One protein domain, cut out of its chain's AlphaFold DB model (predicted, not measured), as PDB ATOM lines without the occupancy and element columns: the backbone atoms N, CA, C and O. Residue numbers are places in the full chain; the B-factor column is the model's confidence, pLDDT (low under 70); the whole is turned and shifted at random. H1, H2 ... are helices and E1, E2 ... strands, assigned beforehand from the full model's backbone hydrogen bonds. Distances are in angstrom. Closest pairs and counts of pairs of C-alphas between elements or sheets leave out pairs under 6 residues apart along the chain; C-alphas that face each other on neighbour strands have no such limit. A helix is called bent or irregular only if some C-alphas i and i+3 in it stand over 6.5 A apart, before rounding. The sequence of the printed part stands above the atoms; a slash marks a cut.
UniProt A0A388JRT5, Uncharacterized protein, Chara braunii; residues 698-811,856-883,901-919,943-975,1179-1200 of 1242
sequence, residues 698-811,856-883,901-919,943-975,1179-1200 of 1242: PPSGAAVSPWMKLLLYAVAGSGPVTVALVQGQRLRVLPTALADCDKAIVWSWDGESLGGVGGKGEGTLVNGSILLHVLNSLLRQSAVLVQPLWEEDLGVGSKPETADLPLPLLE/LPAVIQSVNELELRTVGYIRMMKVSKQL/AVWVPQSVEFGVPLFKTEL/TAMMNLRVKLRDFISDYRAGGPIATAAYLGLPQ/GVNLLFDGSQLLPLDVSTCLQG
ATOM      1  N   PRO A 698    -143.421 -56.098 -71.987       86.00
ATOM      2  CA  PRO A 698    -142.128 -56.010 -71.309       86.00
ATOM      3  C   PRO A 698    -141.128 -57.063 -71.832       86.00
ATOM      4  O   PRO A 698    -141.449 -58.251 -71.799       86.00
ATOM      5  N   PRO A 699    -139.911 -56.679 -72.272       83.00
ATOM      6  CA  PRO A 699    -138.955 -57.600 -72.904       83.00
ATOM      7  C   PRO A 699    -138.237 -58.571 -71.944       83.00
ATOM      8  O   PRO A 699    -137.460 -59.410 -72.399       83.00
ATOM      9  N   SER A 700    -138.442 -58.460 -70.628       81.06
ATOM     10  CA  SER A 700    -137.972 -59.412 -69.606       81.06
ATOM     11  C   SER A 700    -138.640 -59.141 -68.249       81.06
ATOM     12  O   SER A 700    -139.231 -58.075 -68.054       81.06
ATOM     13  N   GLY A 701    -138.489 -60.051 -67.276       77.94
ATOM     14  CA  GLY A 701    -138.899 -59.817 -65.880       77.94
ATOM     15  C   GLY A 701    -138.253 -58.570 -65.262       77.94
ATOM     16  O   GLY A 701    -138.912 -57.773 -64.597       77.94
ATOM     17  N   ALA A 702    -136.989 -58.302 -65.591       81.00
ATOM     18  CA  ALA A 702    -136.315 -57.079 -65.166       81.00
ATOM     19  C   ALA A 702    -136.962 -55.792 -65.723       81.00
ATOM     20  O   ALA A 702    -136.839 -54.738 -65.095       81.00
ATOM     21  N   ALA A 703    -137.663 -55.847 -66.861       83.56
ATOM     22  CA  ALA A 703    -138.246 -54.667 -67.503       83.56
ATOM     23  C   ALA A 703    -139.521 -54.140 -66.817       83.56
ATOM     24  O   ALA A 703    -139.854 -52.970 -67.001       83.56
ATOM     25  N   VAL A 704    -140.208 -54.955 -66.002       80.44
ATOM     26  CA  VAL A 704    -141.299 -54.481 -65.118       80.44
ATOM     27  C   VAL A 704    -140.792 -53.985 -63.755       80.44
ATOM     28  O   VAL A 704    -141.527 -53.323 -63.025       80.44
ATOM     29  N   SER A 705    -139.528 -54.262 -63.421       84.44
ATOM     30  CA  SER A 705    -138.915 -53.907 -62.135       84.44
ATOM     31  C   SER A 705    -138.417 -52.446 -62.072       84.44
ATOM     32  O   SER A 705    -138.277 -51.777 -63.107       84.44
ATOM     33  N   PRO A 706    -138.044 -51.939 -60.879       89.56
ATOM     34  CA  PRO A 706    -137.383 -50.640 -60.723       89.56
ATOM     35  C   PRO A 706    -136.116 -50.426 -61.574       89.56
ATOM     36  O   PRO A 706    -135.779 -49.276 -61.867       89.56
ATOM     37  N   TRP A 707    -135.436 -51.485 -62.034       91.25
ATOM     38  CA  TRP A 707    -134.263 -51.356 -62.910       91.25
ATOM     39  C   TRP A 707    -134.554 -50.610 -64.211       91.25
ATOM     40  O   TRP A 707    -133.728 -49.809 -64.648       91.25
ATOM     41  N   MET A 708    -135.736 -50.808 -64.804       91.56
ATOM     42  CA  MET A 708    -136.106 -50.144 -66.057       91.56
ATOM     43  C   MET A 708    -136.230 -48.622 -65.888       91.56
ATOM     44  O   MET A 708    -135.891 -47.859 -66.792       91.56
ATOM     45  N   LYS A 709    -136.645 -48.168 -64.696       92.12
ATOM     46  CA  LYS A 709    -136.698 -46.746 -64.324       92.12
ATOM     47  C   LYS A 709    -135.280 -46.170 -64.181       92.12
ATOM     48  O   LYS A 709    -134.987 -45.129 -64.759       92.12
ATOM     49  N   LEU A 710    -134.369 -46.884 -63.512       93.75
ATOM     50  CA  LEU A 710    -132.965 -46.463 -63.373       93.75
ATOM     51  C   LEU A 710    -132.206 -46.422 -64.714       93.75
ATOM     52  O   LEU A 710    -131.459 -45.472 -64.955       93.75
ATOM     53  N   LEU A 711    -132.428 -47.400 -65.601       94.62
ATOM     54  CA  LEU A 711    -131.869 -47.402 -66.959       94.62
ATOM     55  C   LEU A 711    -132.388 -46.207 -67.774       94.62
ATOM     56  O   LEU A 711    -131.600 -45.515 -68.423       94.62
ATOM     57  N   LEU A 712    -133.697 -45.932 -67.705       94.06
ATOM     58  CA  LEU A 712    -134.320 -44.790 -68.375       94.06
ATOM     59  C   LEU A 712    -133.683 -43.462 -67.944       94.06
ATOM     60  O   LEU A 712    -133.353 -42.656 -68.811       94.06
ATOM     61  N   TYR A 713    -133.454 -43.248 -66.643       93.81
ATOM     62  CA  TYR A 713    -132.843 -42.011 -66.133       93.81
ATOM     63  C   TYR A 713    -131.369 -41.870 -66.540       93.81
ATOM     64  O   TYR A 713    -130.930 -40.782 -66.923       93.81
ATOM     65  N   ALA A 714    -130.605 -42.969 -66.503       91.31
ATOM     66  CA  ALA A 714    -129.209 -42.985 -66.933       91.31
ATOM     67  C   ALA A 714    -129.078 -42.599 -68.418       91.31
ATOM     68  O   ALA A 714    -128.290 -41.712 -68.762       91.31
ATOM     69  N   VAL A 715    -129.908 -43.194 -69.283       92.12
ATOM     70  CA  VAL A 715    -129.982 -42.861 -70.713       92.12
ATOM     71  C   VAL A 715    -130.448 -41.419 -70.927       92.12
ATOM     72  O   VAL A 715    -129.724 -40.642 -71.544       92.12
ATOM     73  N   ALA A 716    -131.585 -41.020 -70.351       89.31
ATOM     74  CA  ALA A 716    -132.162 -39.678 -70.493       89.31
ATOM     75  C   ALA A 716    -131.272 -38.539 -69.958       89.31
ATOM     76  O   ALA A 716    -131.574 -37.365 -70.190       89.31
ATOM     77  N   GLY A 717    -130.250 -38.858 -69.150       85.88
ATOM     78  CA  GLY A 717    -129.417 -37.880 -68.439       85.88
ATOM     79  C   GLY A 717    -130.215 -36.975 -67.494       85.88
ATOM     80  O   GLY A 717    -129.748 -35.897 -67.127       85.88
ATOM     81  N   SER A 718    -131.446 -37.375 -67.173       88.25
ATOM     82  CA  SER A 718    -132.445 -36.597 -66.450       88.25
ATOM     83  C   SER A 718    -133.556 -37.512 -65.936       88.25
ATOM     84  O   SER A 718    -133.871 -38.538 -66.536       88.25
ATOM     85  N   GLY A 719    -134.140 -37.143 -64.802       89.56
ATOM     86  CA  GLY A 719    -135.135 -37.937 -64.087       89.56
ATOM     87  C   GLY A 719    -135.418 -37.319 -62.714       89.56
ATOM     88  O   GLY A 719    -134.692 -36.409 -62.303       89.56
ATOM     89  N   PRO A 720    -136.451 -37.780 -61.993       90.56
ATOM     90  CA  PRO A 720    -136.657 -37.412 -60.595       90.56
ATOM     91  C   PRO A 720    -135.502 -37.923 -59.718       90.56
ATOM     92  O   PRO A 720    -134.952 -39.003 -59.963       90.56
ATOM     93  N   VAL A 721    -135.165 -37.182 -58.656       90.31
ATOM     94  CA  VAL A 721    -134.242 -37.671 -57.617       90.31
ATOM     95  C   VAL A 721    -134.771 -39.010 -57.102       90.31
ATOM     96  O   VAL A 721    -135.947 -39.127 -56.774       90.31
ATOM     97  N   THR A 722    -133.925 -40.039 -57.086       93.81
ATOM     98  CA  THR A 722    -134.356 -41.416 -56.796       93.81
ATOM     99  C   THR A 722    -133.319 -42.127 -55.937       93.81
ATOM    100  O   THR A 722    -132.130 -42.070 -56.232       93.81
ATOM    101  N   VAL A 723    -133.753 -42.837 -54.897       94.38
ATOM    102  CA  VAL A 723    -132.895 -43.644 -54.019       94.38
ATOM    103  C   VAL A 723    -133.316 -45.110 -54.095       94.38
ATOM    104  O   VAL A 723    -134.489 -45.421 -53.905       94.38
ATOM    105  N   ALA A 724    -132.365 -46.013 -54.340       93.56
ATOM    106  CA  ALA A 724    -132.550 -47.458 -54.212       93.56
ATOM    107  C   ALA A 724    -131.860 -47.960 -52.938       93.56
ATOM    108  O   ALA A 724    -130.692 -47.646 -52.695       93.56
ATOM    109  N   LEU A 725    -132.574 -48.754 -52.141       91.69
ATOM    110  CA  LEU A 725    -132.101 -49.319 -50.878       91.69
ATOM    111  C   LEU A 725    -132.154 -50.848 -50.926       91.69
ATOM    112  O   LEU A 725    -133.187 -51.427 -51.265       91.69
ATOM    113  N   VAL A 726    -131.043 -51.496 -50.572       90.06
ATOM    114  CA  VAL A 726    -130.918 -52.965 -50.576       90.06
ATOM    115  C   VAL A 726    -131.659 -53.580 -49.384       90.06
ATOM    116  O   VAL A 726    -131.634 -53.039 -48.275       90.06
ATOM    117  N   GLN A 727    -132.280 -54.738 -49.615       86.50
ATOM    118  CA  GLN A 727    -132.949 -55.563 -48.606       86.50
ATOM    119  C   GLN A 727    -132.041 -55.895 -47.401       86.50
ATOM    120  O   GLN A 727    -130.814 -55.846 -47.465       86.50
ATOM    121  N   GLY A 728    -132.659 -56.223 -46.267       82.56
ATOM    122  CA  GLY A 728    -131.998 -56.567 -45.004       82.56
ATOM    123  C   GLY A 728    -131.560 -55.354 -44.177       82.56
ATOM    124  O   GLY A 728    -131.175 -55.501 -43.015       82.56
ATOM    125  N   GLN A 729    -131.632 -54.144 -44.735       84.44
ATOM    126  CA  GLN A 729    -131.227 -52.923 -44.044       84.44
ATOM    127  C   GLN A 729    -132.267 -52.426 -43.038       84.44
ATOM    128  O   GLN A 729    -133.477 -52.553 -43.214       84.44
ATOM    129  N   ARG A 730    -131.769 -51.787 -41.975       87.31
ATOM    130  CA  ARG A 730    -132.586 -51.132 -40.952       87.31
ATOM    131  C   ARG A 730    -132.028 -49.746 -40.654       87.31
ATOM    132  O   ARG A 730    -130.926 -49.621 -40.122       87.31
ATOM    133  N   LEU A 731    -132.788 -48.712 -40.991       89.19
ATOM    134  CA  LEU A 731    -132.411 -47.306 -40.873       89.19
ATOM    135  C   LEU A 731    -132.840 -46.731 -39.514       89.19
ATOM    136  O   LEU A 731    -133.991 -46.842 -39.104       89.19
ATOM    137  N   ARG A 732    -131.925 -46.059 -38.818       91.44
ATOM    138  CA  ARG A 732    -132.202 -45.238 -37.630       91.44
ATOM    139  C   ARG A 732    -132.647 -43.817 -37.999       91.44
ATOM    140  O   ARG A 732    -133.369 -43.195 -37.225       91.44
ATOM    141  N   VAL A 733    -132.181 -43.304 -39.137       90.50
ATOM    142  CA  VAL A 733    -132.473 -41.970 -39.691       90.50
ATOM    143  C   VAL A 733    -132.562 -42.113 -41.215       90.50
ATOM    144  O   VAL A 733    -131.934 -43.013 -41.772       90.50
ATOM    145  N   LEU A 734    -133.327 -41.257 -41.894       90.38
ATOM    146  CA  LEU A 734    -133.335 -41.213 -43.361       90.38
ATOM    147  C   LEU A 734    -131.960 -40.759 -43.907       90.38
ATOM    148  O   LEU A 734    -131.296 -39.941 -43.263       90.38
ATOM    149  N   PRO A 735    -131.517 -41.257 -45.078       88.94
ATOM    150  CA  PRO A 735    -130.413 -40.663 -45.834       88.94
ATOM    151  C   PRO A 735    -130.688 -39.193 -46.166       88.94
ATOM    152  O   PRO A 735    -131.844 -38.801 -46.313       88.94
ATOM    153  N   THR A 736    -129.644 -38.382 -46.356       83.75
ATOM    154  CA  THR A 736    -129.785 -36.941 -46.659       83.75
ATOM    155  C   THR A 736    -130.599 -36.661 -47.923       83.75
ATOM    156  O   THR A 736    -131.332 -35.682 -47.956       83.75
ATOM    157  N   ALA A 737    -130.535 -37.539 -48.929       84.69
ATOM    158  CA  ALA A 737    -131.345 -37.446 -50.147       84.69
ATOM    159  C   ALA A 737    -132.853 -37.703 -49.928       84.69
ATOM    160  O   ALA A 737    -133.644 -37.417 -50.817       84.69
ATOM    161  N   LEU A 738    -133.250 -38.242 -48.768       88.12
ATOM    162  CA  LEU A 738    -134.644 -38.459 -48.355       88.12
ATOM    163  C   LEU A 738    -135.025 -37.619 -47.120       88.12
ATOM    164  O   LEU A 738    -136.127 -37.766 -46.593       88.12
ATOM    165  N   ALA A 739    -134.121 -36.771 -46.625       81.81
ATOM    166  CA  ALA A 739    -134.391 -35.879 -45.506       81.81
ATOM    167  C   ALA A 739    -135.293 -34.716 -45.947       81.81
ATOM    168  O   ALA A 739    -135.246 -34.283 -47.097       81.81
ATOM    169  N   ASP A 740    -136.105 -34.221 -45.013       84.25
ATOM    170  CA  ASP A 740    -136.957 -33.037 -45.174       84.25
ATOM    171  C   ASP A 740    -137.857 -33.052 -46.433       84.25
ATOM    172  O   ASP A 740    -138.180 -31.999 -46.976       84.25
ATOM    173  N   CYS A 741    -138.256 -34.242 -46.906       88.19
ATOM    174  CA  CYS A 741    -139.282 -34.408 -47.937       88.19
ATOM    175  C   CYS A 741    -140.686 -34.439 -47.313       88.19
ATOM    176  O   CYS A 741    -140.902 -35.047 -46.262       88.19
ATOM    177  N   ASP A 742    -141.653 -33.801 -47.968       88.81
ATOM    178  CA  ASP A 742    -143.047 -33.749 -47.512       88.81
ATOM    179  C   ASP A 742    -143.768 -35.071 -47.799       88.81
ATOM    180  O   ASP A 742    -144.574 -35.571 -47.002       88.81
ATOM    181  N   LYS A 743    -143.443 -35.676 -48.946       90.56
ATOM    182  CA  LYS A 743    -143.904 -36.998 -49.373       90.56
ATOM    183  C   LYS A 743    -142.775 -37.753 -50.067       90.56
ATOM    184  O   LYS A 743    -141.759 -37.178 -50.439       90.56
ATOM    185  N   ALA A 744    -142.973 -39.044 -50.282       90.94
ATOM    186  CA  ALA A 744    -142.178 -39.812 -51.225       90.94
ATOM    187  C   ALA A 744    -143.049 -40.851 -51.931       90.94
ATOM    188  O   ALA A 744    -143.978 -41.393 -51.334       90.94
ATOM    189  N   ILE A 745    -142.744 -41.148 -53.190       90.81
ATOM    190  CA  ILE A 745    -143.295 -42.312 -53.885       90.81
ATOM    191  C   ILE A 745    -142.390 -43.511 -53.597       90.81
ATOM    192  O   ILE A 745    -141.165 -43.380 -53.621       90.81
ATOM    193  N   VAL A 746    -142.986 -44.663 -53.299       90.25
ATOM    194  CA  VAL A 746    -142.281 -45.885 -52.903       90.25
ATOM    195  C   VAL A 746    -142.736 -47.072 -53.756       90.25
ATOM    196  O   VAL A 746    -143.937 -47.270 -53.956       90.25
ATOM    197  N   TRP A 747    -141.769 -47.876 -54.204       89.00
ATOM    198  CA  TRP A 747    -141.968 -49.173 -54.856       89.00
ATOM    199  C   TRP A 747    -141.090 -50.230 -54.175       89.00
ATOM    200  O   TRP A 747    -139.922 -49.975 -53.878       89.00
ATOM    201  N   SER A 748    -141.637 -51.421 -53.969       85.56
ATOM    202  CA  SER A 748    -140.861 -52.643 -53.715       85.56
ATOM    203  C   SER A 748    -140.203 -53.151 -55.005       85.56
ATOM    204  O   SER A 748    -140.613 -52.768 -56.102       85.56
ATOM    205  N   TRP A 749    -139.156 -53.973 -54.889       84.00
ATOM    206  CA  TRP A 749    -138.449 -54.522 -56.056       84.00
ATOM    207  C   TRP A 749    -139.125 -55.773 -56.622       84.00
ATOM    208  O   TRP A 749    -139.122 -55.957 -57.837       84.00
ATOM    209  N   ASP A 750    -139.731 -56.575 -55.740       67.81
ATOM    210  CA  ASP A 750    -140.625 -57.690 -56.089       67.81
ATOM    211  C   ASP A 750    -141.929 -57.221 -56.747       67.81
ATOM    212  O   ASP A 750    -142.464 -57.884 -57.630       67.81
ATOM    213  N   GLY A 751    -142.447 -56.067 -56.323       62.91
ATOM    214  CA  GLY A 751    -143.778 -55.614 -56.702       62.91
ATOM    215  C   GLY A 751    -144.912 -56.371 -55.997       62.91
ATOM    216  O   GLY A 751    -146.071 -56.112 -56.300       62.91
ATOM    217  N   GLU A 752    -144.636 -57.250 -55.039       56.59
ATOM    218  CA  GLU A 752    -145.663 -57.928 -54.241       56.59
ATOM    219  C   GLU A 752    -146.101 -57.094 -53.028       56.59
ATOM    220  O   GLU A 752    -147.234 -57.217 -52.564       56.59
ATOM    221  N   SER A 753    -145.209 -56.252 -52.485       47.91
ATOM    222  CA  SER A 753    -145.360 -55.721 -51.119       47.91
ATOM    223  C   SER A 753    -145.844 -54.262 -51.015       47.91
ATOM    224  O   SER A 753    -146.752 -53.987 -50.231       47.91
ATOM    225  N   LEU A 754    -145.306 -53.314 -51.798       53.28
ATOM    226  CA  LEU A 754    -145.863 -51.950 -51.973       53.28
ATOM    227  C   LEU A 754    -145.512 -51.355 -53.348       53.28
ATOM    228  O   LEU A 754    -144.471 -51.674 -53.922       53.28
ATOM    229  N   GLY A 755    -146.368 -50.460 -53.863       47.66
ATOM    230  CA  GLY A 755    -146.250 -49.893 -55.218       47.66
ATOM    231  C   GLY A 755    -146.326 -50.960 -56.316       47.66
ATOM    232  O   GLY A 755    -145.565 -50.905 -57.278       47.66
ATOM    233  N   GLY A 756    -147.149 -51.984 -56.079       33.38
ATOM    234  CA  GLY A 756    -146.941 -53.317 -56.623       33.38
ATOM    235  C   GLY A 756    -147.356 -53.564 -58.073       33.38
ATOM    236  O   GLY A 756    -148.022 -52.767 -58.733       33.38
ATOM    237  N   VAL A 757    -146.996 -54.758 -58.523       38.25
ATOM    238  CA  VAL A 757    -147.474 -55.452 -59.715       38.25
ATOM    239  C   VAL A 757    -148.999 -55.630 -59.600       38.25
ATOM    240  O   VAL A 757    -149.516 -56.120 -58.601       38.25
ATOM    241  N   GLY A 758    -149.748 -55.096 -60.573       39.59
ATOM    242  CA  GLY A 758    -151.206 -54.862 -60.483       39.59
ATOM    243  C   GLY A 758    -151.635 -53.613 -59.680       39.59
ATOM    244  O   GLY A 758    -152.680 -53.023 -59.950       39.59
ATOM    245  N   GLY A 759    -150.810 -53.130 -58.750       40.59
ATOM    246  CA  GLY A 759    -151.086 -52.023 -57.823       40.59
ATOM    247  C   GLY A 759    -150.596 -50.638 -58.268       40.59
ATOM    248  O   GLY A 759    -149.935 -49.960 -57.485       40.59
ATOM    249  N   LYS A 760    -150.967 -50.199 -59.482       52.97
ATOM    250  CA  LYS A 760    -150.605 -48.905 -60.118       52.97
ATOM    251  C   LYS A 760    -149.094 -48.622 -60.213       52.97
ATOM    252  O   LYS A 760    -148.464 -48.191 -59.252       52.97
ATOM    253  N   GLY A 761    -148.553 -48.628 -61.436       53.97
ATOM    254  CA  GLY A 761    -147.160 -48.221 -61.722       53.97
ATOM    255  C   GLY A 761    -146.775 -46.787 -61.296       53.97
ATOM    256  O   GLY A 761    -145.593 -46.454 -61.268       53.97
ATOM    257  N   GLU A 762    -147.757 -45.962 -60.906       61.97
ATOM    258  CA  GLU A 762    -147.589 -44.683 -60.191       61.97
ATOM    259  C   GLU A 762    -146.827 -44.810 -58.858       61.97
ATOM    260  O   GLU A 762    -146.265 -43.815 -58.411       61.97
ATOM    261  N   GLY A 763    -146.798 -45.997 -58.238       74.56
ATOM    262  CA  GLY A 763    -146.173 -46.248 -56.936       74.56
ATOM    263  C   GLY A 763    -147.027 -45.807 -55.741       74.56
ATOM    264  O   GLY A 763    -148.066 -45.156 -55.880       74.56
ATOM    265  N   THR A 764    -146.609 -46.169 -54.525       84.56
ATOM    266  CA  THR A 764    -147.330 -45.790 -53.299       84.56
ATOM    267  C   THR A 764    -146.840 -44.439 -52.781       84.56
ATOM    268  O   THR A 764    -145.685 -44.304 -52.386       84.56
ATOM    269  N   LEU A 765    -147.726 -43.439 -52.740       87.62
ATOM    270  CA  LEU A 765    -147.434 -42.112 -52.192       87.62
ATOM    271  C   LEU A 765    -147.502 -42.125 -50.653       87.62
ATOM    272  O   LEU A 765    -148.583 -42.169 -50.064       87.62
ATOM    273  N   VAL A 766    -146.340 -42.057 -50.009       89.44
ATOM    274  CA  VAL A 766    -146.135 -42.078 -48.553       89.44
ATOM    275  C   VAL A 766    -145.865 -40.656 -48.042       89.44
ATOM    276  O   VAL A 766    -145.225 -39.856 -48.718       89.44
ATOM    277  N   ASN A 767    -146.331 -40.314 -46.837       90.19
ATOM    278  CA  ASN A 767    -146.007 -39.036 -46.186       90.19
ATOM    279  C   ASN A 767    -144.599 -39.099 -45.554       90.19
ATOM    280  O   ASN A 767    -144.280 -40.068 -44.860       90.19
ATOM    281  N   GLY A 768    -143.769 -38.070 -45.751       88.25
ATOM    282  CA  GLY A 768    -142.379 -38.034 -45.277       88.25
ATOM    283  C   GLY A 768    -142.228 -38.277 -43.771       88.25
ATOM    284  O   GLY A 768    -141.321 -38.992 -43.342       88.25
ATOM    285  N   SER A 769    -143.188 -37.804 -42.967       90.44
ATOM    286  CA  SER A 769    -143.217 -37.998 -41.506       90.44
ATOM    287  C   SER A 769    -143.265 -39.467 -41.056       90.44
ATOM    288  O   SER A 769    -142.798 -39.780 -39.960       90.44
ATOM    289  N   ILE A 770    -143.776 -40.377 -41.896       92.75
ATOM    290  CA  ILE A 770    -143.824 -41.827 -41.628       92.75
ATOM    291  C   ILE A 770    -142.874 -42.643 -42.514       92.75
ATOM    292  O   ILE A 770    -142.727 -43.846 -42.293       92.75
ATOM    293  N   LEU A 771    -142.195 -42.017 -43.484       91.50
ATOM    294  CA  LEU A 771    -141.370 -42.700 -44.487       91.50
ATOM    295  C   LEU A 771    -140.319 -43.619 -43.849       91.50
ATOM    296  O   LEU A 771    -140.199 -44.781 -44.231       91.50
ATOM    297  N   LEU A 772    -139.627 -43.151 -42.805       92.38
ATOM    298  CA  LEU A 772    -138.637 -43.957 -42.081       92.38
ATOM    299  C   LEU A 772    -139.239 -45.239 -41.481       92.38
ATOM    300  O   LEU A 772    -138.555 -46.257 -41.416       92.38
ATOM    301  N   HIS A 773    -140.501 -45.219 -41.045       90.38
ATOM    302  CA  HIS A 773    -141.173 -46.415 -40.539       90.38
ATOM    303  C   HIS A 773    -141.534 -47.378 -41.678       90.38
ATOM    304  O   HIS A 773    -141.257 -48.571 -41.567       90.38
ATOM    305  N   VAL A 774    -142.077 -46.859 -42.786       90.50
ATOM    306  CA  VAL A 774    -142.457 -47.661 -43.964       90.50
ATOM    307  C   VAL A 774    -141.238 -48.364 -44.571       90.50
ATOM    308  O   VAL A 774    -141.271 -49.580 -44.756       90.50
ATOM    309  N   LEU A 775    -140.126 -47.648 -44.778       91.06
ATOM    310  CA  LEU A 775    -138.884 -48.238 -45.296       91.06
ATOM    311  C   LEU A 775    -138.336 -49.333 -44.364       91.06
ATOM    312  O   LEU A 775    -137.961 -50.403 -44.827       91.06
ATOM    313  N   ASN A 776    -138.366 -49.128 -43.041       90.81
ATOM    314  CA  ASN A 776    -137.943 -50.134 -42.050       90.81
ATOM    315  C   ASN A 776    -138.868 -51.360 -41.925       90.81
ATOM    316  O   ASN A 776    -138.542 -52.299 -41.183       90.81
ATOM    317  N   SER A 777    -140.023 -51.345 -42.583       89.31
ATOM    318  CA  SER A 777    -140.913 -52.499 -42.713       89.31
ATOM    319  C   SER A 777    -140.682 -53.197 -44.055       89.31
ATOM    320  O   SER A 777    -140.398 -54.394 -44.050       89.31
ATOM    321  N   LEU A 778    -140.667 -52.448 -45.167       86.50
ATOM    322  CA  LEU A 778    -140.409 -52.987 -46.511       86.50
ATOM    323  C   LEU A 778    -139.024 -53.615 -46.673       86.50
ATOM    324  O   LEU A 778    -138.920 -54.700 -47.233       86.50
ATOM    325  N   LEU A 779    -137.964 -52.999 -46.135       87.00
ATOM    326  CA  LEU A 779    -136.584 -53.491 -46.291       87.00
ATOM    327  C   LEU A 779    -136.326 -54.851 -45.617       87.00
ATOM    328  O   LEU A 779    -135.243 -55.411 -45.751       87.00
ATOM    329  N   ARG A 780    -137.309 -55.411 -44.900       82.12
ATOM    330  CA  ARG A 780    -137.274 -56.794 -44.393       82.12
ATOM    331  C   ARG A 780    -137.752 -57.817 -45.423       82.12
ATOM    332  O   ARG A 780    -137.424 -58.988 -45.289       82.12
ATOM    333  N   GLN A 781    -138.558 -57.378 -46.386       81.69
ATOM    334  CA  GLN A 781    -139.246 -58.202 -47.380       81.69
ATOM    335  C   GLN A 781    -138.627 -58.039 -48.770       81.69
ATOM    336  O   GLN A 781    -138.484 -59.033 -49.464       81.69
ATOM    337  N   SER A 782    -138.193 -56.825 -49.127       84.88
ATOM    338  CA  SER A 782    -137.719 -56.482 -50.473       84.88
ATOM    339  C   SER A 782    -136.589 -55.452 -50.466       84.88
ATOM    340  O   SER A 782    -136.340 -54.789 -49.455       84.88
ATOM    341  N   ALA A 783    -135.946 -55.252 -51.617       88.56
ATOM    342  CA  ALA A 783    -135.277 -53.984 -51.910       88.56
ATOM    343  C   ALA A 783    -136.330 -52.905 -52.251       88.56
ATOM    344  O   ALA A 783    -137.473 -53.219 -52.583       88.56
ATOM    345  N   VAL A 784    -135.982 -51.621 -52.133       90.75
ATOM    346  CA  VAL A 784    -136.966 -50.524 -52.229       90.75
ATOM    347  C   VAL A 784    -136.443 -49.373 -53.082       90.75
ATOM    348  O   VAL A 784    -135.333 -48.891 -52.857       90.75
ATOM    349  N   LEU A 785    -137.267 -48.891 -54.017       92.69
ATOM    350  CA  LEU A 785    -137.064 -47.637 -54.745       92.69
ATOM    351  C   LEU A 785    -137.893 -46.516 -54.096       92.69
ATOM    352  O   LEU A 785    -139.067 -46.711 -53.777       92.69
ATOM    353  N   VAL A 786    -137.295 -45.336 -53.920       93.69
ATOM    354  CA  VAL A 786    -137.905 -44.171 -53.262       93.69
ATOM    355  C   VAL A 786    -137.658 -42.903 -54.077       93.69
ATOM    356  O   VAL A 786    -136.516 -42.613 -54.424       93.69
ATOM    357  N   GLN A 787    -138.703 -42.117 -54.333       92.69
ATOM    358  CA  GLN A 787    -138.617 -40.787 -54.952       92.69
ATOM    359  C   GLN A 787    -139.162 -39.733 -53.980       92.69
ATOM    360  O   GLN A 787    -140.376 -39.710 -53.772       92.69
ATOM    361  N   PRO A 788    -138.315 -38.902 -53.340       91.75
ATOM    362  CA  PRO A 788    -138.774 -37.808 -52.487       91.75
ATOM    363  C   PRO A 788    -139.510 -36.746 -53.312       91.75
ATOM    364  O   PRO A 788    -139.184 -36.514 -54.473       91.75
ATOM    365  N   LEU A 789    -140.490 -36.100 -52.684       88.62
ATOM    366  CA  LEU A 789    -141.251 -34.975 -53.217       88.62
ATOM    367  C   LEU A 789    -141.364 -33.891 -52.148       88.62
ATOM    368  O   LEU A 789    -141.694 -34.174 -50.989       88.62
ATOM    369  N   TRP A 790    -141.133 -32.652 -52.557       87.00
ATOM    370  CA  TRP A 790    -141.310 -31.462 -51.734       87.00
ATOM    371  C   TRP A 790    -142.607 -30.736 -52.111       87.00
ATOM    372  O   TRP A 790    -143.205 -31.014 -53.150       87.00
ATOM    373  N   GLU A 791    -143.052 -29.786 -51.289       82.44
ATOM    374  CA  GLU A 791    -144.216 -28.928 -51.581       82.44
ATOM    375  C   GLU A 791    -144.156 -28.295 -52.991       82.44
ATOM    376  O   GLU A 791    -145.171 -28.204 -53.676       82.44
ATOM    377  N   GLU A 792    -142.950 -27.966 -53.470       78.12
ATOM    378  CA  GLU A 792    -142.655 -27.441 -54.817       78.12
ATOM    379  C   GLU A 792    -142.940 -28.420 -55.982       78.12
ATOM    380  O   GLU A 792    -142.988 -27.985 -57.134       78.12
ATOM    381  N   ASP A 793    -143.111 -29.721 -55.720       79.50
ATOM    382  CA  ASP A 793    -143.384 -30.770 -56.722       79.50
ATOM    383  C   ASP A 793    -144.862 -31.209 -56.744       79.50
ATOM    384  O   ASP A 793    -145.277 -32.022 -57.578       79.50
ATOM    385  N   LEU A 794    -145.669 -30.722 -55.796       81.75
ATOM    386  CA  LEU A 794    -147.023 -31.209 -55.548       81.75
ATOM    387  C   LEU A 794    -148.076 -30.253 -56.126       81.75
ATOM    388  O   LEU A 794    -148.283 -29.143 -55.645       81.75
ATOM    389  N   GLY A 795    -148.800 -30.730 -57.137       74.56
ATOM    390  CA  GLY A 795    -149.946 -30.043 -57.721       74.56
ATOM    391  C   GLY A 795    -151.198 -30.074 -56.837       74.56
ATOM    392  O   GLY A 795    -151.213 -30.583 -55.709       74.56
ATOM    393  N   VAL A 796    -152.295 -29.537 -57.383       69.62
ATOM    394  CA  VAL A 796    -153.603 -29.446 -56.711       69.62
ATOM    395  C   VAL A 796    -154.041 -30.821 -56.185       69.62
ATOM    396  O   VAL A 796    -154.035 -31.817 -56.905       69.62
ATOM    397  N   GLY A 797    -154.408 -30.884 -54.901       68.56
ATOM    398  CA  GLY A 797    -154.700 -32.146 -54.210       68.56
ATOM    399  C   GLY A 797    -153.476 -32.843 -53.598       68.56
ATOM    400  O   GLY A 797    -153.605 -33.962 -53.104       68.56
ATOM    401  N   SER A 798    -152.307 -32.188 -53.575       79.19
ATOM    402  CA  SER A 798    -151.080 -32.678 -52.931       79.19
ATOM    403  C   SER A 798    -150.593 -34.014 -53.527       79.19
ATOM    404  O   SER A 798    -150.285 -34.976 -52.815       79.19
ATOM    405  N   LYS A 799    -150.552 -34.074 -54.860       80.06
ATOM    406  CA  LYS A 799    -150.041 -35.188 -55.676       80.06
ATOM    407  C   LYS A 799    -149.063 -34.640 -56.724       80.06
ATOM    408  O   LYS A 799    -149.233 -33.489 -57.118       80.06
ATOM    409  N   PRO A 800    -148.078 -35.421 -57.195       84.38
ATOM    410  CA  PRO A 800    -147.212 -34.987 -58.290       84.38
ATOM    411  C   PRO A 800    -148.017 -34.744 -59.574       84.38
ATOM    412  O   PRO A 800    -148.981 -35.459 -59.855       84.38
ATOM    413  N   GLU A 801    -147.608 -33.754 -60.365       86.69
ATOM    414  CA  GLU A 801    -148.185 -33.494 -61.688       86.69
ATOM    415  C   GLU A 801    -147.505 -34.402 -62.731       86.69
ATOM    416  O   GLU A 801    -146.283 -34.368 -62.905       86.69
ATOM    417  N   THR A 802    -148.293 -35.246 -63.403       88.38
ATOM    418  CA  THR A 802    -147.809 -36.255 -64.359       88.38
ATOM    419  C   THR A 802    -148.546 -36.179 -65.696       88.38
ATOM    420  O   THR A 802    -149.694 -35.738 -65.779       88.38
ATOM    421  N   ALA A 803    -147.878 -36.623 -66.761       89.25
ATOM    422  CA  ALA A 803    -148.426 -36.716 -68.111       89.25
ATOM    423  C   ALA A 803    -147.935 -38.002 -68.792       89.25
ATOM    424  O   ALA A 803    -146.807 -38.429 -68.564       89.25
ATOM    425  N   ASP A 804    -148.758 -38.616 -69.641       89.44
ATOM    426  CA  ASP A 804    -148.414 -39.856 -70.348       89.44
ATOM    427  C   ASP A 804    -148.246 -39.570 -71.851       89.44
ATOM    428  O   ASP A 804    -149.156 -39.031 -72.483       89.44
ATOM    429  N   LEU A 805    -147.098 -39.932 -72.430       91.50
ATOM    430  CA  LEU A 805    -146.811 -39.822 -73.864       91.50
ATOM    431  C   LEU A 805    -146.976 -41.204 -74.512       91.50
ATOM    432  O   LEU A 805    -146.191 -42.095 -74.187       91.50
ATOM    433  N   PRO A 806    -147.945 -41.411 -75.420       92.50
ATOM    434  CA  PRO A 806    -148.129 -42.695 -76.087       92.50
ATOM    435  C   PRO A 806    -146.934 -43.021 -76.993       92.50
ATOM    436  O   PRO A 806    -146.403 -42.146 -77.678       92.50
ATOM    437  N   LEU A 807    -146.543 -44.293 -77.019       91.94
ATOM    438  CA  LEU A 807    -145.594 -44.856 -77.975       91.94
ATOM    439  C   LEU A 807    -146.356 -45.636 -79.066       91.94
ATOM    440  O   LEU A 807    -147.408 -46.215 -78.773       91.94
ATOM    441  N   PRO A 808    -145.845 -45.675 -80.309       88.50
ATOM    442  CA  PRO A 808    -144.592 -45.074 -80.768       88.50
ATOM    443  C   PRO A 808    -144.731 -43.560 -80.994       88.50
ATOM    444  O   PRO A 808    -145.765 -43.089 -81.471       88.50
ATOM    445  N   LEU A 809    -143.669 -42.797 -80.713       84.50
ATOM    446  CA  LEU A 809    -143.597 -41.413 -81.185       84.50
ATOM    447  C   LEU A 809    -143.482 -41.413 -82.714       84.50
ATOM    448  O   LEU A 809    -142.682 -42.151 -83.288       84.50
ATOM    449  N   LEU A 810    -144.285 -40.576 -83.367       66.88
ATOM    450  CA  LEU A 810    -144.196 -40.344 -84.804       66.88
ATOM    451  C   LEU A 810    -143.188 -39.221 -85.044       66.88
ATOM    452  O   LEU A 810    -143.365 -38.110 -84.541       66.88
ATOM    453  N   GLU A 811    -142.135 -39.511 -85.803       55.19
ATOM    454  CA  GLU A 811    -141.165 -38.499 -86.211       55.19
ATOM    455  C   GLU A 811    -141.854 -37.444 -87.085       55.19
ATOM    456  O   GLU A 811    -142.487 -37.762 -88.094       55.19
ATOM    457  N   LEU A 856    -138.897 -32.770 -76.064       85.44
ATOM    458  CA  LEU A 856    -137.885 -32.650 -75.014       85.44
ATOM    459  C   LEU A 856    -136.663 -33.524 -75.359       85.44
ATOM    460  O   LEU A 856    -136.841 -34.722 -75.595       85.44
ATOM    461  N   PRO A 857    -135.423 -32.989 -75.332       85.12
ATOM    462  CA  PRO A 857    -134.228 -33.745 -75.712       85.12
ATOM    463  C   PRO A 857    -134.047 -35.060 -74.945       85.12
ATOM    464  O   PRO A 857    -133.647 -36.053 -75.540       85.12
ATOM    465  N   ALA A 858    -134.414 -35.086 -73.660       84.88
ATOM    466  CA  ALA A 858    -134.409 -36.289 -72.829       84.88
ATOM    467  C   ALA A 858    -135.317 -37.402 -73.383       84.88
ATOM    468  O   ALA A 858    -134.907 -38.556 -73.439       84.88
ATOM    469  N   VAL A 859    -136.527 -37.054 -73.838       87.88
ATOM    470  CA  VAL A 859    -137.499 -38.012 -74.392       87.88
ATOM    471  C   VAL A 859    -137.011 -38.550 -75.735       87.88
ATOM    472  O   VAL A 859    -137.038 -39.759 -75.954       87.88
ATOM    473  N   ILE A 860    -136.500 -37.672 -76.606       87.81
ATOM    474  CA  ILE A 860    -135.912 -38.059 -77.898       87.81
ATOM    475  C   ILE A 860    -134.700 -38.981 -77.676       87.81
ATOM    476  O   ILE A 860    -134.583 -40.018 -78.327       87.81
ATOM    477  N   GLN A 861    -133.828 -38.650 -76.717       88.00
ATOM    478  CA  GLN A 861    -132.677 -39.478 -76.354       88.00
ATOM    479  C   GLN A 861    -133.108 -40.853 -75.832       88.00
ATOM    480  O   GLN A 861    -132.597 -41.860 -76.315       88.00
ATOM    481  N   SER A 862    -134.082 -40.924 -74.916       90.06
ATOM    482  CA  SER A 862    -134.625 -42.199 -74.430       90.06
ATOM    483  C   SER A 862    -135.223 -43.051 -75.545       90.06
ATOM    484  O   SER A 862    -134.927 -44.240 -75.611       90.06
ATOM    485  N   VAL A 863    -136.037 -42.471 -76.432       90.06
ATOM    486  CA  VAL A 863    -136.673 -43.216 -77.530       90.06
ATOM    487  C   VAL A 863    -135.640 -43.753 -78.522       90.06
ATOM    488  O   VAL A 863    -135.773 -44.895 -78.960       90.06
ATOM    489  N   ASN A 864    -134.582 -42.990 -78.804       89.31
ATOM    490  CA  ASN A 864    -133.537 -43.392 -79.744       89.31
ATOM    491  C   ASN A 864    -132.535 -44.392 -79.136       89.31
ATOM    492  O   ASN A 864    -132.236 -45.405 -79.761       89.31
ATOM    493  N   GLU A 865    -132.027 -44.159 -77.920       89.88
ATOM    494  CA  GLU A 865    -131.035 -45.046 -77.285       89.88
ATOM    495  C   GLU A 865    -131.646 -46.359 -76.754       89.88
ATOM    496  O   GLU A 865    -130.950 -47.379 -76.720       89.88
ATOM    497  N   LEU A 866    -132.934 -46.374 -76.382       91.25
ATOM    498  CA  LEU A 866    -133.666 -47.584 -75.963       91.25
ATOM    499  C   LEU A 866    -134.521 -48.206 -77.088       91.25
ATOM    500  O   LEU A 866    -135.215 -49.187 -76.837       91.25
ATOM    501  N   GLU A 867    -134.458 -47.668 -78.313       91.25
ATOM    502  CA  GLU A 867    -135.135 -48.191 -79.518       91.25
ATOM    503  C   GLU A 867    -136.668 -48.362 -79.350       91.25
ATOM    504  O   GLU A 867    -137.266 -49.341 -79.799       91.25
ATOM    505  N   LEU A 868    -137.335 -47.390 -78.710       90.00
ATOM    506  CA  LEU A 868    -138.729 -47.478 -78.228       90.00
ATOM    507  C   LEU A 868    -139.815 -47.337 -79.322       90.00
ATOM    508  O   LEU A 868    -140.866 -46.730 -79.101       90.00
ATOM    509  N   ARG A 869    -139.612 -47.933 -80.503       89.50
ATOM    510  CA  ARG A 869    -140.602 -47.994 -81.600       89.50
ATOM    511  C   ARG A 869    -141.657 -49.090 -81.353       89.50
ATOM    512  O   ARG A 869    -141.906 -49.934 -82.208       89.50
ATOM    513  N   THR A 870    -142.246 -49.071 -80.160       92.00
ATOM    514  CA  THR A 870    -143.102 -50.120 -79.583       92.00
ATOM    515  C   THR A 870    -144.493 -49.589 -79.212       92.00
ATOM    516  O   THR A 870    -144.744 -48.387 -79.249       92.00
ATOM    517  N   VAL A 871    -145.390 -50.493 -78.824       92.31
ATOM    518  CA  VAL A 871    -146.676 -50.202 -78.179       92.31
ATOM    519  C   VAL A 871    -146.431 -49.990 -76.681       92.31
ATOM    520  O   VAL A 871    -145.916 -50.879 -76.000       92.31
ATOM    521  N   GLY A 872    -146.783 -48.819 -76.156       92.56
ATOM    522  CA  GLY A 872    -146.505 -48.458 -74.763       92.56
ATOM    523  C   GLY A 872    -146.790 -46.992 -74.468       92.56
ATOM    524  O   GLY A 872    -147.434 -46.306 -75.259       92.56
ATOM    525  N   TYR A 873    -146.269 -46.481 -73.356       92.94
ATOM    526  CA  TYR A 873    -146.198 -45.042 -73.096       92.94
ATOM    527  C   TYR A 873    -144.998 -44.681 -72.207       92.94
ATOM    528  O   TYR A 873    -144.499 -45.507 -71.444       92.94
ATOM    529  N   ILE A 874    -144.535 -43.433 -72.298       92.62
ATOM    530  CA  ILE A 874    -143.571 -42.840 -71.362       92.62
ATOM    531  C   ILE A 874    -144.345 -41.951 -70.393       92.62
ATOM    532  O   ILE A 874    -145.042 -41.028 -70.816       92.62
ATOM    533  N   ARG A 875    -144.215 -42.200 -69.089       91.38
ATOM    534  CA  ARG A 875    -144.721 -41.299 -68.057       91.38
ATOM    535  C   ARG A 875    -143.708 -40.197 -67.793       91.38
ATOM    536  O   ARG A 875    -142.564 -40.467 -67.434       91.38
ATOM    537  N   MET A 876    -144.160 -38.962 -67.930       91.19
ATOM    538  CA  MET A 876    -143.449 -37.745 -67.569       91.19
ATOM    539  C   MET A 876    -143.948 -37.239 -66.218       91.19
ATOM    540  O   MET A 876    -145.140 -37.307 -65.912       91.19
ATOM    541  N   MET A 877    -143.033 -36.688 -65.432       88.56
ATOM    542  CA  MET A 877    -143.282 -36.089 -64.127       88.56
ATOM    543  C   MET A 877    -142.719 -34.673 -64.114       88.56
ATOM    544  O   MET A 877    -141.647 -34.419 -64.666       88.56
ATOM    545  N   LYS A 878    -143.443 -33.745 -63.500       86.94
ATOM    546  CA  LYS A 878    -143.004 -32.365 -63.306       86.94
ATOM    547  C   LYS A 878    -142.283 -32.260 -61.964       86.94
ATOM    548  O   LYS A 878    -142.849 -32.637 -60.944       86.94
ATOM    549  N   VAL A 879    -141.042 -31.781 -61.981       85.06
ATOM    550  CA  VAL A 879    -140.165 -31.702 -60.801       85.06
ATOM    551  C   VAL A 879    -139.531 -30.314 -60.721       85.06
ATOM    552  O   VAL A 879    -139.054 -29.771 -61.724       85.06
ATOM    553  N   SER A 880    -139.514 -29.729 -59.530       76.75
ATOM    554  CA  SER A 880    -138.903 -28.430 -59.255       76.75
ATOM    555  C   SER A 880    -137.390 -28.567 -59.068       76.75
ATOM    556  O   SER A 880    -136.884 -29.481 -58.418       76.75
ATOM    557  N   LYS A 881    -136.616 -27.693 -59.725       58.16
ATOM    558  CA  LYS A 881    -135.213 -27.991 -60.067       58.16
ATOM    559  C   LYS A 881    -134.234 -27.896 -58.885       58.16
ATOM    560  O   LYS A 881    -133.496 -26.915 -58.750       58.16
ATOM    561  N   GLN A 882    -134.121 -28.963 -58.106       51.97
ATOM    562  CA  GLN A 882    -132.979 -29.289 -57.241       51.97
ATOM    563  C   GLN A 882    -132.402 -30.629 -57.755       51.97
ATOM    564  O   GLN A 882    -133.159 -31.485 -58.184       51.97
ATOM    565  N   LEU A 883    -131.092 -30.853 -57.872       43.38
ATOM    566  CA  LEU A 883    -129.996 -30.409 -57.015       43.38
ATOM    567  C   LEU A 883    -128.805 -29.861 -57.832       43.38
ATOM    568  O   LEU A 883    -128.417 -30.420 -58.850       43.38
ATOM    569  N   ALA A 901    -140.126 -25.233 -62.829       71.50
ATOM    570  CA  ALA A 901    -140.356 -26.673 -62.814       71.50
ATOM    571  C   ALA A 901    -140.104 -27.281 -64.204       71.50
ATOM    572  O   ALA A 901    -140.404 -26.667 -65.233       71.50
ATOM    573  N   VAL A 902    -139.543 -28.489 -64.237       85.12
ATOM    574  CA  VAL A 902    -139.093 -29.171 -65.455       85.12
ATOM    575  C   VAL A 902    -139.801 -30.514 -65.586       85.12
ATOM    576  O   VAL A 902    -139.943 -31.249 -64.614       85.12
ATOM    577  N   TRP A 903    -140.222 -30.848 -66.804       88.38
ATOM    578  CA  TRP A 903    -140.734 -32.175 -67.135       88.38
ATOM    579  C   TRP A 903    -139.578 -33.150 -67.377       88.38
ATOM    580  O   TRP A 903    -138.751 -32.928 -68.261       88.38
ATOM    581  N   VAL A 904    -139.545 -34.235 -66.606       90.12
ATOM    582  CA  VAL A 904    -138.540 -35.306 -66.669       90.12
ATOM    583  C   VAL A 904    -139.216 -36.672 -66.859       90.12
ATOM    584  O   VAL A 904    -140.361 -36.842 -66.429       90.12
ATOM    585  N   PRO A 905    -138.563 -37.654 -67.504       91.81
ATOM    586  CA  PRO A 905    -139.111 -39.004 -67.602       91.81
ATOM    587  C   PRO A 905    -139.134 -39.679 -66.224       91.81
ATOM    588  O   PRO A 905    -138.169 -39.599 -65.467       91.81
ATOM    589  N   GLN A 906    -140.237 -40.358 -65.905       90.56
ATOM    590  CA  GLN A 906    -140.433 -41.116 -64.664       90.56
ATOM    591  C   GLN A 906    -140.447 -42.625 -64.921       90.56
ATOM    592  O   GLN A 906    -139.826 -43.377 -64.171       90.56
ATOM    593  N   SER A 907    -141.120 -43.091 -65.971       90.62
ATOM    594  CA  SER A 907    -141.077 -44.496 -66.380       90.62
ATOM    595  C   SER A 907    -141.419 -44.676 -67.855       90.62
ATOM    596  O   SER A 907    -141.940 -43.771 -68.505       90.62
ATOM    597  N   VAL A 908    -141.107 -45.858 -68.380       91.06
ATOM    598  CA  VAL A 908    -141.587 -46.348 -69.671       91.06
ATOM    599  C   VAL A 908    -142.314 -47.659 -69.413       91.06
ATOM    600  O   VAL A 908    -141.820 -48.512 -68.680       91.06
ATOM    601  N   GLU A 909    -143.510 -47.777 -69.969       89.31
ATOM    602  CA  GLU A 909    -144.474 -48.828 -69.666       89.31
ATOM    603  C   GLU A 909    -144.864 -49.504 -70.991       89.31
ATOM    604  O   GLU A 909    -145.291 -48.833 -71.936       89.31
ATOM    605  N   PHE A 910    -144.672 -50.821 -71.091       89.62
ATOM    606  CA  PHE A 910    -144.800 -51.581 -72.342       89.62
ATOM    607  C   PHE A 910    -146.137 -52.329 -72.412       89.62
ATOM    608  O   PHE A 910    -146.473 -53.061 -71.483       89.62
ATOM    609  N   GLY A 911    -146.862 -52.197 -73.526       90.62
ATOM    610  CA  GLY A 911    -148.214 -52.740 -73.707       90.62
ATOM    611  C   GLY A 911    -149.301 -51.659 -73.793       90.62
ATOM    612  O   GLY A 911    -149.016 -50.463 -73.777       90.62
ATOM    613  N   VAL A 912    -150.567 -52.064 -73.923       92.00
ATOM    614  CA  VAL A 912    -151.692 -51.146 -74.179       92.00
ATOM    615  C   VAL A 912    -152.392 -50.722 -72.873       92.00
ATOM    616  O   VAL A 912    -152.869 -51.586 -72.132       92.00
ATOM    617  N   PRO A 913    -152.483 -49.413 -72.561       91.00
ATOM    618  CA  PRO A 913    -152.981 -48.934 -71.270       91.00
ATOM    619  C   PRO A 913    -154.515 -48.918 -71.197       91.00
ATOM    620  O   PRO A 913    -155.157 -47.889 -71.413       91.00
ATOM    621  N   LEU A 914    -155.114 -50.059 -70.840       88.44
ATOM    622  CA  LEU A 914    -156.575 -50.224 -70.744       88.44
ATOM    623  C   LEU A 914    -157.248 -49.334 -69.680       88.44
ATOM    624  O   LEU A 914    -158.456 -49.143 -69.721       88.44
ATOM    625  N   PHE A 915    -156.487 -48.772 -68.739       83.44
ATOM    626  CA  PHE A 915    -157.008 -47.955 -67.636       83.44
ATOM    627  C   PHE A 915    -157.339 -46.496 -68.014       83.44
ATOM    628  O   PHE A 915    -157.802 -45.734 -67.165       83.44
ATOM    629  N   LYS A 916    -157.047 -46.055 -69.249       84.50
ATOM    630  CA  LYS A 916    -157.193 -44.647 -69.669       84.50
ATOM    631  C   LYS A 916    -157.533 -44.541 -71.158       84.50
ATOM    632  O   LYS A 916    -156.641 -44.512 -72.003       84.50
ATOM    633  N   THR A 917    -158.820 -44.424 -71.475       87.75
ATOM    634  CA  THR A 917    -159.378 -44.566 -72.835       87.75
ATOM    635  C   THR A 917    -158.708 -43.697 -73.899       87.75
ATOM    636  O   THR A 917    -158.353 -44.205 -74.960       87.75
ATOM    637  N   GLU A 918    -158.450 -42.416 -73.626       89.38
ATOM    638  CA  GLU A 918    -157.806 -41.525 -74.609       89.38
ATOM    639  C   GLU A 918    -156.315 -41.837 -74.817       89.38
ATOM    640  O   GLU A 918    -155.797 -41.667 -75.922       89.38
ATOM    641  N   LEU A 919    -155.626 -42.366 -73.798       90.12
ATOM    642  CA  LEU A 919    -154.258 -42.867 -73.948       90.12
ATOM    643  C   LEU A 919    -154.257 -44.190 -74.731       90.12
ATOM    644  O   LEU A 919    -153.471 -44.337 -75.661       90.12
ATOM    645  N   THR A 943    -135.864 -57.314 -82.928       89.56
ATOM    646  CA  THR A 943    -134.456 -56.910 -82.779       89.56
ATOM    647  C   THR A 943    -134.287 -55.838 -81.694       89.56
ATOM    648  O   THR A 943    -133.462 -56.003 -80.797       89.56
ATOM    649  N   ALA A 944    -135.105 -54.781 -81.716       90.81
ATOM    650  CA  ALA A 944    -135.061 -53.688 -80.742       90.81
ATOM    651  C   ALA A 944    -135.338 -54.158 -79.303       90.81
ATOM    652  O   ALA A 944    -134.634 -53.766 -78.372       90.81
ATOM    653  N   MET A 945    -136.322 -55.041 -79.104       89.75
ATOM    654  CA  MET A 945    -136.625 -55.601 -77.782       89.75
ATOM    655  C   MET A 945    -135.511 -56.519 -77.269       89.75
ATOM    656  O   MET A 945    -135.214 -56.500 -76.075       89.75
ATOM    657  N   MET A 946    -134.833 -57.263 -78.153       86.75
ATOM    658  CA  MET A 946    -133.660 -58.056 -77.774       86.75
ATOM    659  C   MET A 946    -132.455 -57.165 -77.426       86.75
ATOM    660  O   MET A 946    -131.813 -57.376 -76.396       86.75
ATOM    661  N   ASN A 947    -132.197 -56.111 -78.210       89.81
ATOM    662  CA  ASN A 947    -131.187 -55.093 -77.899       89.81
ATOM    663  C   ASN A 947    -131.455 -54.447 -76.529       89.81
ATOM    664  O   ASN A 947    -130.536 -54.275 -75.728       89.81
ATOM    665  N   LEU A 948    -132.716 -54.116 -76.238       90.56
ATOM    666  CA  LEU A 948    -133.131 -53.539 -74.962       90.56
ATOM    667  C   LEU A 948    -132.969 -54.522 -73.791       90.56
ATOM    668  O   LEU A 948    -132.442 -54.134 -72.748       90.56
ATOM    669  N   ARG A 949    -133.341 -55.797 -73.969       87.62
ATOM    670  CA  ARG A 949    -133.120 -56.866 -72.979       87.62
ATOM    671  C   ARG A 949    -131.638 -57.025 -72.635       87.62
ATOM    672  O   ARG A 949    -131.304 -57.107 -71.455       87.62
ATOM    673  N   VAL A 950    -130.756 -57.016 -73.638       89.00
ATOM    674  CA  VAL A 950    -129.297 -57.075 -73.441       89.00
ATOM    675  C   VAL A 950    -128.797 -55.835 -72.695       89.00
ATOM    676  O   VAL A 950    -128.192 -55.985 -71.637       89.00
ATOM    677  N   LYS A 951    -129.131 -54.617 -73.152       91.06
ATOM    678  CA  LYS A 951    -128.757 -53.358 -72.469       91.06
ATOM    679  C   LYS A 951    -129.180 -53.347 -70.994       91.06
ATOM    680  O   LYS A 951    -128.400 -52.933 -70.141       91.06
ATOM    681  N   LEU A 952    -130.393 -53.817 -70.689       90.75
ATOM    682  CA  LEU A 952    -130.924 -53.879 -69.325       90.75
ATOM    683  C   LEU A 952    -130.207 -54.929 -68.463       90.75
ATOM    684  O   LEU A 952    -129.826 -54.620 -67.337       90.75
ATOM    685  N   ARG A 953    -129.977 -56.142 -68.982       89.31
ATOM    686  CA  ARG A 953    -129.226 -57.193 -68.273       89.31
ATOM    687  C   ARG A 953    -127.793 -56.751 -67.977       89.31
ATOM    688  O   ARG A 953    -127.311 -56.934 -66.861       89.31
ATOM    689  N   ASP A 954    -127.125 -56.157 -68.956       90.00
ATOM    690  CA  ASP A 954    -125.729 -55.745 -68.833       90.00
ATOM    691  C   ASP A 954    -125.603 -54.568 -67.838       90.00
ATOM    692  O   ASP A 954    -124.729 -54.584 -66.973       90.00
ATOM    693  N   PHE A 955    -126.558 -53.623 -67.844       91.19
ATOM    694  CA  PHE A 955    -126.699 -52.576 -66.818       91.19
ATOM    695  C   PHE A 955    -126.937 -53.148 -65.408       91.19
ATOM    696  O   PHE A 955    -126.327 -52.689 -64.445       91.19
ATOM    697  N   ILE A 956    -127.769 -54.184 -65.262       90.56
ATOM    698  CA  ILE A 956    -127.979 -54.871 -63.974       90.56
ATOM    699  C   ILE A 956    -126.701 -55.588 -63.518       90.56
ATOM    700  O   ILE A 956    -126.391 -55.596 -62.324       90.56
ATOM    701  N   SER A 957    -125.916 -56.144 -64.446       88.25
ATOM    702  CA  SER A 957    -124.659 -56.822 -64.118       88.25
ATOM    703  C   SER A 957    -123.610 -55.890 -63.494       88.25
ATOM    704  O   SER A 957    -122.810 -56.368 -62.689       88.25
ATOM    705  N   ASP A 958    -123.633 -54.587 -63.795       87.25
ATOM    706  CA  ASP A 958    -122.761 -53.583 -63.161       87.25
ATOM    707  C   ASP A 958    -123.088 -53.372 -61.664       87.25
ATOM    708  O   ASP A 958    -122.176 -53.168 -60.852       87.25
ATOM    709  N   TYR A 959    -124.373 -53.456 -61.287       87.06
ATOM    710  CA  TYR A 959    -124.897 -53.061 -59.967       87.06
ATOM    711  C   TYR A 959    -125.412 -54.212 -59.075       87.06
ATOM    712  O   TYR A 959    -125.726 -53.972 -57.904       87.06
ATOM    713  N   ARG A 960    -125.512 -55.449 -59.577       86.69
ATOM    714  CA  ARG A 960    -125.843 -56.647 -58.774       86.69
ATOM    715  C   ARG A 960    -124.751 -56.988 -57.751       86.69
ATOM    716  O   ARG A 960    -123.636 -56.470 -57.818       86.69
ATOM    717  N   ALA A 961    -125.044 -57.892 -56.813       78.62
ATOM    718  CA  ALA A 961    -124.030 -58.419 -55.894       78.62
ATOM    719  C   ALA A 961    -122.858 -59.041 -56.683       78.62
ATOM    720  O   ALA A 961    -123.073 -59.775 -57.645       78.62
ATOM    721  N   GLY A 962    -121.619 -58.690 -56.324       76.56
ATOM    722  CA  GLY A 962    -120.414 -59.086 -57.071       76.56
ATOM    723  C   GLY A 962    -120.178 -58.354 -58.404       76.56
ATOM    724  O   GLY A 962    -119.129 -58.551 -59.015       76.56
ATOM    725  N   GLY A 963    -121.088 -57.478 -58.852       82.19
ATOM    726  CA  GLY A 963    -120.892 -56.632 -60.037       82.19
ATOM    727  C   GLY A 963    -119.720 -55.649 -59.874       82.19
ATOM    728  O   GLY A 963    -119.353 -55.322 -58.739       82.19
ATOM    729  N   PRO A 964    -119.102 -55.158 -60.966       81.75
ATOM    730  CA  PRO A 964    -117.923 -54.291 -60.904       81.75
ATOM    731  C   PRO A 964    -118.165 -52.987 -60.134       81.75
ATOM    732  O   PRO A 964    -117.348 -52.638 -59.280       81.75
ATOM    733  N   ILE A 965    -119.290 -52.292 -60.354       82.00
ATOM    734  CA  ILE A 965    -119.573 -51.020 -59.666       82.00
ATOM    735  C   ILE A 965    -119.936 -51.270 -58.197       82.00
ATOM    736  O   ILE A 965    -119.437 -50.569 -57.317       82.00
ATOM    737  N   ALA A 966    -120.736 -52.303 -57.908       79.81
ATOM    738  CA  ALA A 966    -121.043 -52.701 -56.532       79.81
ATOM    739  C   ALA A 966    -119.767 -53.067 -55.745       79.81
ATOM    740  O   ALA A 966    -119.545 -52.568 -54.642       79.81
ATOM    741  N   THR A 967    -118.882 -53.872 -56.337       79.06
ATOM    742  CA  THR A 967    -117.604 -54.282 -55.733       79.06
ATOM    743  C   THR A 967    -116.671 -53.089 -55.519       79.06
ATOM    744  O   THR A 967    -116.105 -52.938 -54.436       79.06
ATOM    745  N   ALA A 968    -116.544 -52.195 -56.504       78.62
ATOM    746  CA  ALA A 968    -115.713 -51.000 -56.381       78.62
ATOM    747  C   ALA A 968    -116.230 -50.028 -55.302       78.62
ATOM    748  O   ALA A 968    -115.426 -49.439 -54.575       78.62
ATOM    749  N   ALA A 969    -117.554 -49.919 -55.141       78.19
ATOM    750  CA  ALA A 969    -118.182 -49.157 -54.064       78.19
ATOM    751  C   ALA A 969    -117.913 -49.778 -52.679       78.19
ATOM    752  O   ALA A 969    -117.520 -49.059 -51.762       78.19
ATOM    753  N   TYR A 970    -118.042 -51.104 -52.527       74.00
ATOM    754  CA  TYR A 970    -117.712 -51.806 -51.275       74.00
ATOM    755  C   TYR A 970    -116.232 -51.694 -50.885       74.00
ATOM    756  O   TYR A 970    -115.913 -51.609 -49.700       74.00
ATOM    757  N   LEU A 971    -115.331 -51.673 -51.871       73.50
ATOM    758  CA  LEU A 971    -113.892 -51.480 -51.667       73.50
ATOM    759  C   LEU A 971    -113.490 -50.005 -51.473       73.50
ATOM    760  O   LEU A 971    -112.327 -49.731 -51.179       73.50
ATOM    761  N   GLY A 972    -114.421 -49.055 -51.624       69.25
ATOM    762  CA  GLY A 972    -114.154 -47.621 -51.487       69.25
ATOM    763  C   GLY A 972    -113.213 -47.053 -52.559       69.25
ATOM    764  O   GLY A 972    -112.513 -46.074 -52.297       69.25
ATOM    765  N   LEU A 973    -113.158 -47.673 -53.744       70.31
ATOM    766  CA  LEU A 973    -112.255 -47.259 -54.821       70.31
ATOM    767  C   LEU A 973    -112.648 -45.884 -55.396       70.31
ATOM    768  O   LEU A 973    -113.840 -45.564 -55.454       70.31
ATOM    769  N   PRO A 974    -111.690 -45.074 -55.886       59.72
ATOM    770  CA  PRO A 974    -111.988 -43.830 -56.590       59.72
ATOM    771  C   PRO A 974    -112.866 -44.069 -57.824       59.72
ATOM    772  O   PRO A 974    -112.631 -45.000 -58.586       59.72
ATOM    773  N   GLN A 975    -113.806 -43.160 -58.104       56.84
ATOM    774  CA  GLN A 975    -114.733 -43.259 -59.246       56.84
ATOM    775  C   GLN A 975    -114.042 -43.302 -60.631       56.84
ATOM    776  O   GLN A 975    -114.661 -43.647 -61.633       56.84
ATOM    777  N   GLY A1179    -127.221 -54.933 -55.636       83.31
ATOM    778  CA  GLY A1179    -126.132 -55.342 -54.742       83.31
ATOM    779  C   GLY A1179    -125.537 -54.206 -53.912       83.31
ATOM    780  O   GLY A1179    -124.710 -54.459 -53.047       83.31
ATOM    781  N   VAL A1180    -125.925 -52.959 -54.177       86.94
ATOM    782  CA  VAL A1180    -125.464 -51.755 -53.476       86.94
ATOM    783  C   VAL A1180    -126.591 -50.717 -53.464       86.94
ATOM    784  O   VAL A1180    -127.439 -50.713 -54.356       86.94
ATOM    785  N   ASN A1181    -126.630 -49.836 -52.460       90.75
ATOM    786  CA  ASN A1181    -127.584 -48.721 -52.461       90.75
ATOM    787  C   ASN A1181    -127.216 -47.723 -53.559       90.75
ATOM    788  O   ASN A1181    -126.031 -47.464 -53.778       90.75
ATOM    789  N   LEU A1182    -128.215 -47.109 -54.189       92.81
ATOM    790  CA  LEU A1182    -128.018 -46.158 -55.283       92.81
ATOM    791  C   LEU A1182    -128.737 -44.838 -55.006       92.81
ATOM    792  O   LEU A1182    -129.785 -44.802 -54.365       92.81
ATOM    793  N   LEU A1183    -128.184 -43.761 -55.548       93.06
ATOM    794  CA  LEU A1183    -128.769 -42.434 -55.649       93.06
ATOM    795  C   LEU A1183    -128.679 -41.989 -57.111       93.06
ATOM    796  O   LEU A1183    -127.584 -41.874 -57.656       93.06
ATOM    797  N   PHE A1184    -129.820 -41.708 -57.732       91.94
ATOM    798  CA  PHE A1184    -129.886 -40.873 -58.922       91.94
ATOM    799  C   PHE A1184    -130.085 -39.419 -58.482       91.94
ATOM    800  O   PHE A1184    -131.102 -39.096 -57.864       91.94
ATOM    801  N   ASP A1185    -129.121 -38.547 -58.778       83.56
ATOM    802  CA  ASP A1185    -129.093 -37.155 -58.291       83.56
ATOM    803  C   ASP A1185    -129.938 -36.164 -59.119       83.56
ATOM    804  O   ASP A1185    -129.930 -34.959 -58.857       83.56
ATOM    805  N   GLY A1186    -130.660 -36.674 -60.120       83.69
ATOM    806  CA  GLY A1186    -131.324 -35.895 -61.167       83.69
ATOM    807  C   GLY A1186    -130.550 -35.863 -62.492       83.69
ATOM    808  O   GLY A1186    -131.103 -35.413 -63.494       83.69
ATOM    809  N   SER A1187    -129.303 -36.356 -62.526       81.94
ATOM    810  CA  SER A1187    -128.438 -36.395 -63.718       81.94
ATOM    811  C   SER A1187    -127.588 -37.669 -63.868       81.94
ATOM    812  O   SER A1187    -127.342 -38.113 -64.992       81.94
ATOM    813  N   GLN A1188    -127.127 -38.262 -62.762       85.88
ATOM    814  CA  GLN A1188    -126.204 -39.401 -62.726       85.88
ATOM    815  C   GLN A1188    -126.595 -40.410 -61.642       85.88
ATOM    816  O   GLN A1188    -127.128 -40.039 -60.597       85.88
ATOM    817  N   LEU A1189    -126.300 -41.692 -61.890       88.94
ATOM    818  CA  LEU A1189    -126.535 -42.800 -60.962       88.94
ATOM    819  C   LEU A1189    -125.249 -43.145 -60.198       88.94
ATOM    820  O   LEU A1189    -124.250 -43.544 -60.799       88.94
ATOM    821  N   LEU A1190    -125.282 -42.997 -58.876       87.44
ATOM    822  CA  LEU A1190    -124.130 -43.108 -57.981       87.44
ATOM    823  C   LEU A1190    -124.419 -44.099 -56.836       87.44
ATOM    824  O   LEU A1190    -125.528 -44.095 -56.306       87.44
ATOM    825  N   PRO A1191    -123.445 -44.912 -56.390       86.62
ATOM    826  CA  PRO A1191    -123.532 -45.637 -55.124       86.62
ATOM    827  C   PRO A1191    -123.740 -44.699 -53.924       86.62
ATOM    828  O   PRO A1191    -123.094 -43.655 -53.823       86.62
ATOM    829  N   LEU A1192    -124.617 -45.085 -52.995       87.19
ATOM    830  CA  LEU A1192    -124.990 -44.293 -51.819       87.19
ATOM    831  C   LEU A1192    -124.467 -44.931 -50.521       87.19
ATOM    832  O   LEU A1192    -124.919 -46.007 -50.123       87.19
ATOM    833  N   ASP A1193    -123.573 -44.241 -49.805       82.75
ATOM    834  CA  ASP A1193    -123.222 -44.651 -48.440       82.75
ATOM    835  C   ASP A1193    -124.341 -44.282 -47.450       82.75
ATOM    836  O   ASP A1193    -124.674 -43.113 -47.257       82.75
ATOM    837  N   VAL A1194    -124.888 -45.301 -46.784       83.69
ATOM    838  CA  VAL A1194    -125.884 -45.180 -45.706       83.69
ATOM    839  C   VAL A1194    -125.329 -45.635 -44.347       83.69
ATOM    840  O   VAL A1194    -126.082 -45.768 -43.384       83.69
ATOM    841  N   SER A1195    -124.015 -45.869 -44.228       78.50
ATOM    842  CA  SER A1195    -123.346 -46.401 -43.026       78.50
ATOM    843  C   SER A1195    -123.562 -45.568 -41.754       78.50
ATOM    844  O   SER A1195    -123.483 -46.086 -40.636       78.50
ATOM    845  N   THR A1196    -123.857 -44.276 -41.913       81.75
ATOM    846  CA  THR A1196    -124.210 -43.331 -40.842       81.75
ATOM    847  C   THR A1196    -125.685 -43.402 -40.435       81.75
ATOM    848  O   THR A1196    -126.025 -43.034 -39.310       81.75
ATOM    849  N   CYS A1197    -126.551 -43.903 -41.317       84.25
ATOM    850  CA  CYS A1197    -127.999 -43.985 -41.143       84.25
ATOM    851  C   CYS A1197    -128.466 -45.313 -40.526       84.25
ATOM    852  O   CYS A1197    -129.563 -45.355 -39.974       84.25
ATOM    853  N   LEU A1198    -127.682 -46.394 -40.599       84.19
ATOM    854  CA  LEU A1198    -128.082 -47.736 -40.140       84.19
ATOM    855  C   LEU A1198    -128.232 -47.850 -38.608       84.19
ATOM    856  O   LEU A1198    -127.489 -47.254 -37.827       84.19
ATOM    857  N   GLN A1199    -129.161 -48.698 -38.151       74.81
ATOM    858  CA  GLN A1199    -129.382 -49.027 -36.733       74.81
ATOM    859  C   GLN A1199    -128.369 -50.070 -36.197       74.81
ATOM    860  O   GLN A1199    -128.696 -50.911 -35.361       74.81
ATOM    861  N   GLY A1200    -127.128 -50.014 -36.680       62.88
ATOM    862  CA  GLY A1200    -126.033 -50.920 -36.343       62.88
ATOM    863  C   GLY A1200    -124.943 -50.890 -37.417       62.88
ATOM    864  O   GLY A1200    -125.215 -50.560 -38.566       62.88
TER     865      GLY A1200
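Overview. This is residues 698 to 811, 856 to 883, 901 to 919, 943 to 975 and 1179 to 1200 of the 1242 residues of an uncharacterized protein of Chara braunii (UniProt A0A388JRT5). What is the main picture? A six-stranded sheet and a smaller three-stranded sheet both have H2 packed on them near the middle, while H3 covers the larger sheet's other face and H4 packs on the smaller sheet. The long helix H5 crosses H2, with H1 touching it and H6 at its end. What is it made of? The printed part has 216 residues with six named helices and nine named strands, ordered H1 H2 E1 E2 E3 H3 E4 E5 H4 E6 E7 H5 H6 E8 E9; both sheets are antiparallel. The class is mixed, and the whole is compact, with a radius of gyration of the C-alphas of 16.8 A and spans of 52 by 42 by 32 A.

Arrangement. How does the larger sheet run? Its order is E3 (764 to 767), E2 (743 to 748), E4 (784 to 789), E1 (722 to 725), E8 (1182 to 1184), E9 (1189 to 1191). N 744 and O 766, 2.9 A, N 745 and O 787, 2.8 A, N 723 and O 786, 2.8 A, N 724 and O 1182, 2.9 A, and N 1183 and O 1190, 2.8 A, are within hydrogen-bond range. What is on it? H2 (706 to 716) has a height of 10.0 A over the sheet, and irregular H3 (768 to 778), with C-alphas 769 and 772 7.5 A apart, is on the opposite face, making three layers. E3, H3 and E4 form a split strand-helix-strand unit, two strands running the same way with E2 between them, its crossover right-handed. H6 (964 to 970) is on it too, closest at the C-alphas of Ala 969 and Pro 1191, 6.5 A. And the smaller sheet? E5 (802 to 807), E6 (872 to 879) and E7 (902 to 910) have N 803 and O 876, 2.9 A, and N 875 and O 907, 2.8 A, within range; H2, at height 7.2 A, and H4 (857 to 865), at 9.8 A, are on the same face. What does H5 (943 to 959) touch? This hub touches H1 (701 to 704), H2, about perpendicular at 78 degrees with C-alphas of Leu 711 and Leu 952 7.0 A apart, and H6 only at the corner. Every O i to N i+4 pair is within range in H2, H4 and H6, but 5 of 7 in H3 and 12 of 13 in H5; H1 is too short for one.

Along the chain. Which elements are longest? H5 measures 25.0 A from first to last C-alpha, E7 24.1 A and E6 22.7 A. Where are anchors? C-alpha 701 of H1 is at (-138.899, -59.817, -65.880), and C-alpha 1191 of E9 at (-123.532, -45.637, -55.124).

Size, cuts and confidence. Where is it cut? Across the cuts, C-alphas 811 and 856 are 13.1 A apart, 883 and 901 12.4 A, 919 and 943 25.8 A, 975 and 1179 17.2 A. Which links are long, and where is confidence low? E1 to E2, E2 to E3 and E4 to E5 are long; pLDDT is under 70 in 24 residues, among them 750 to 762.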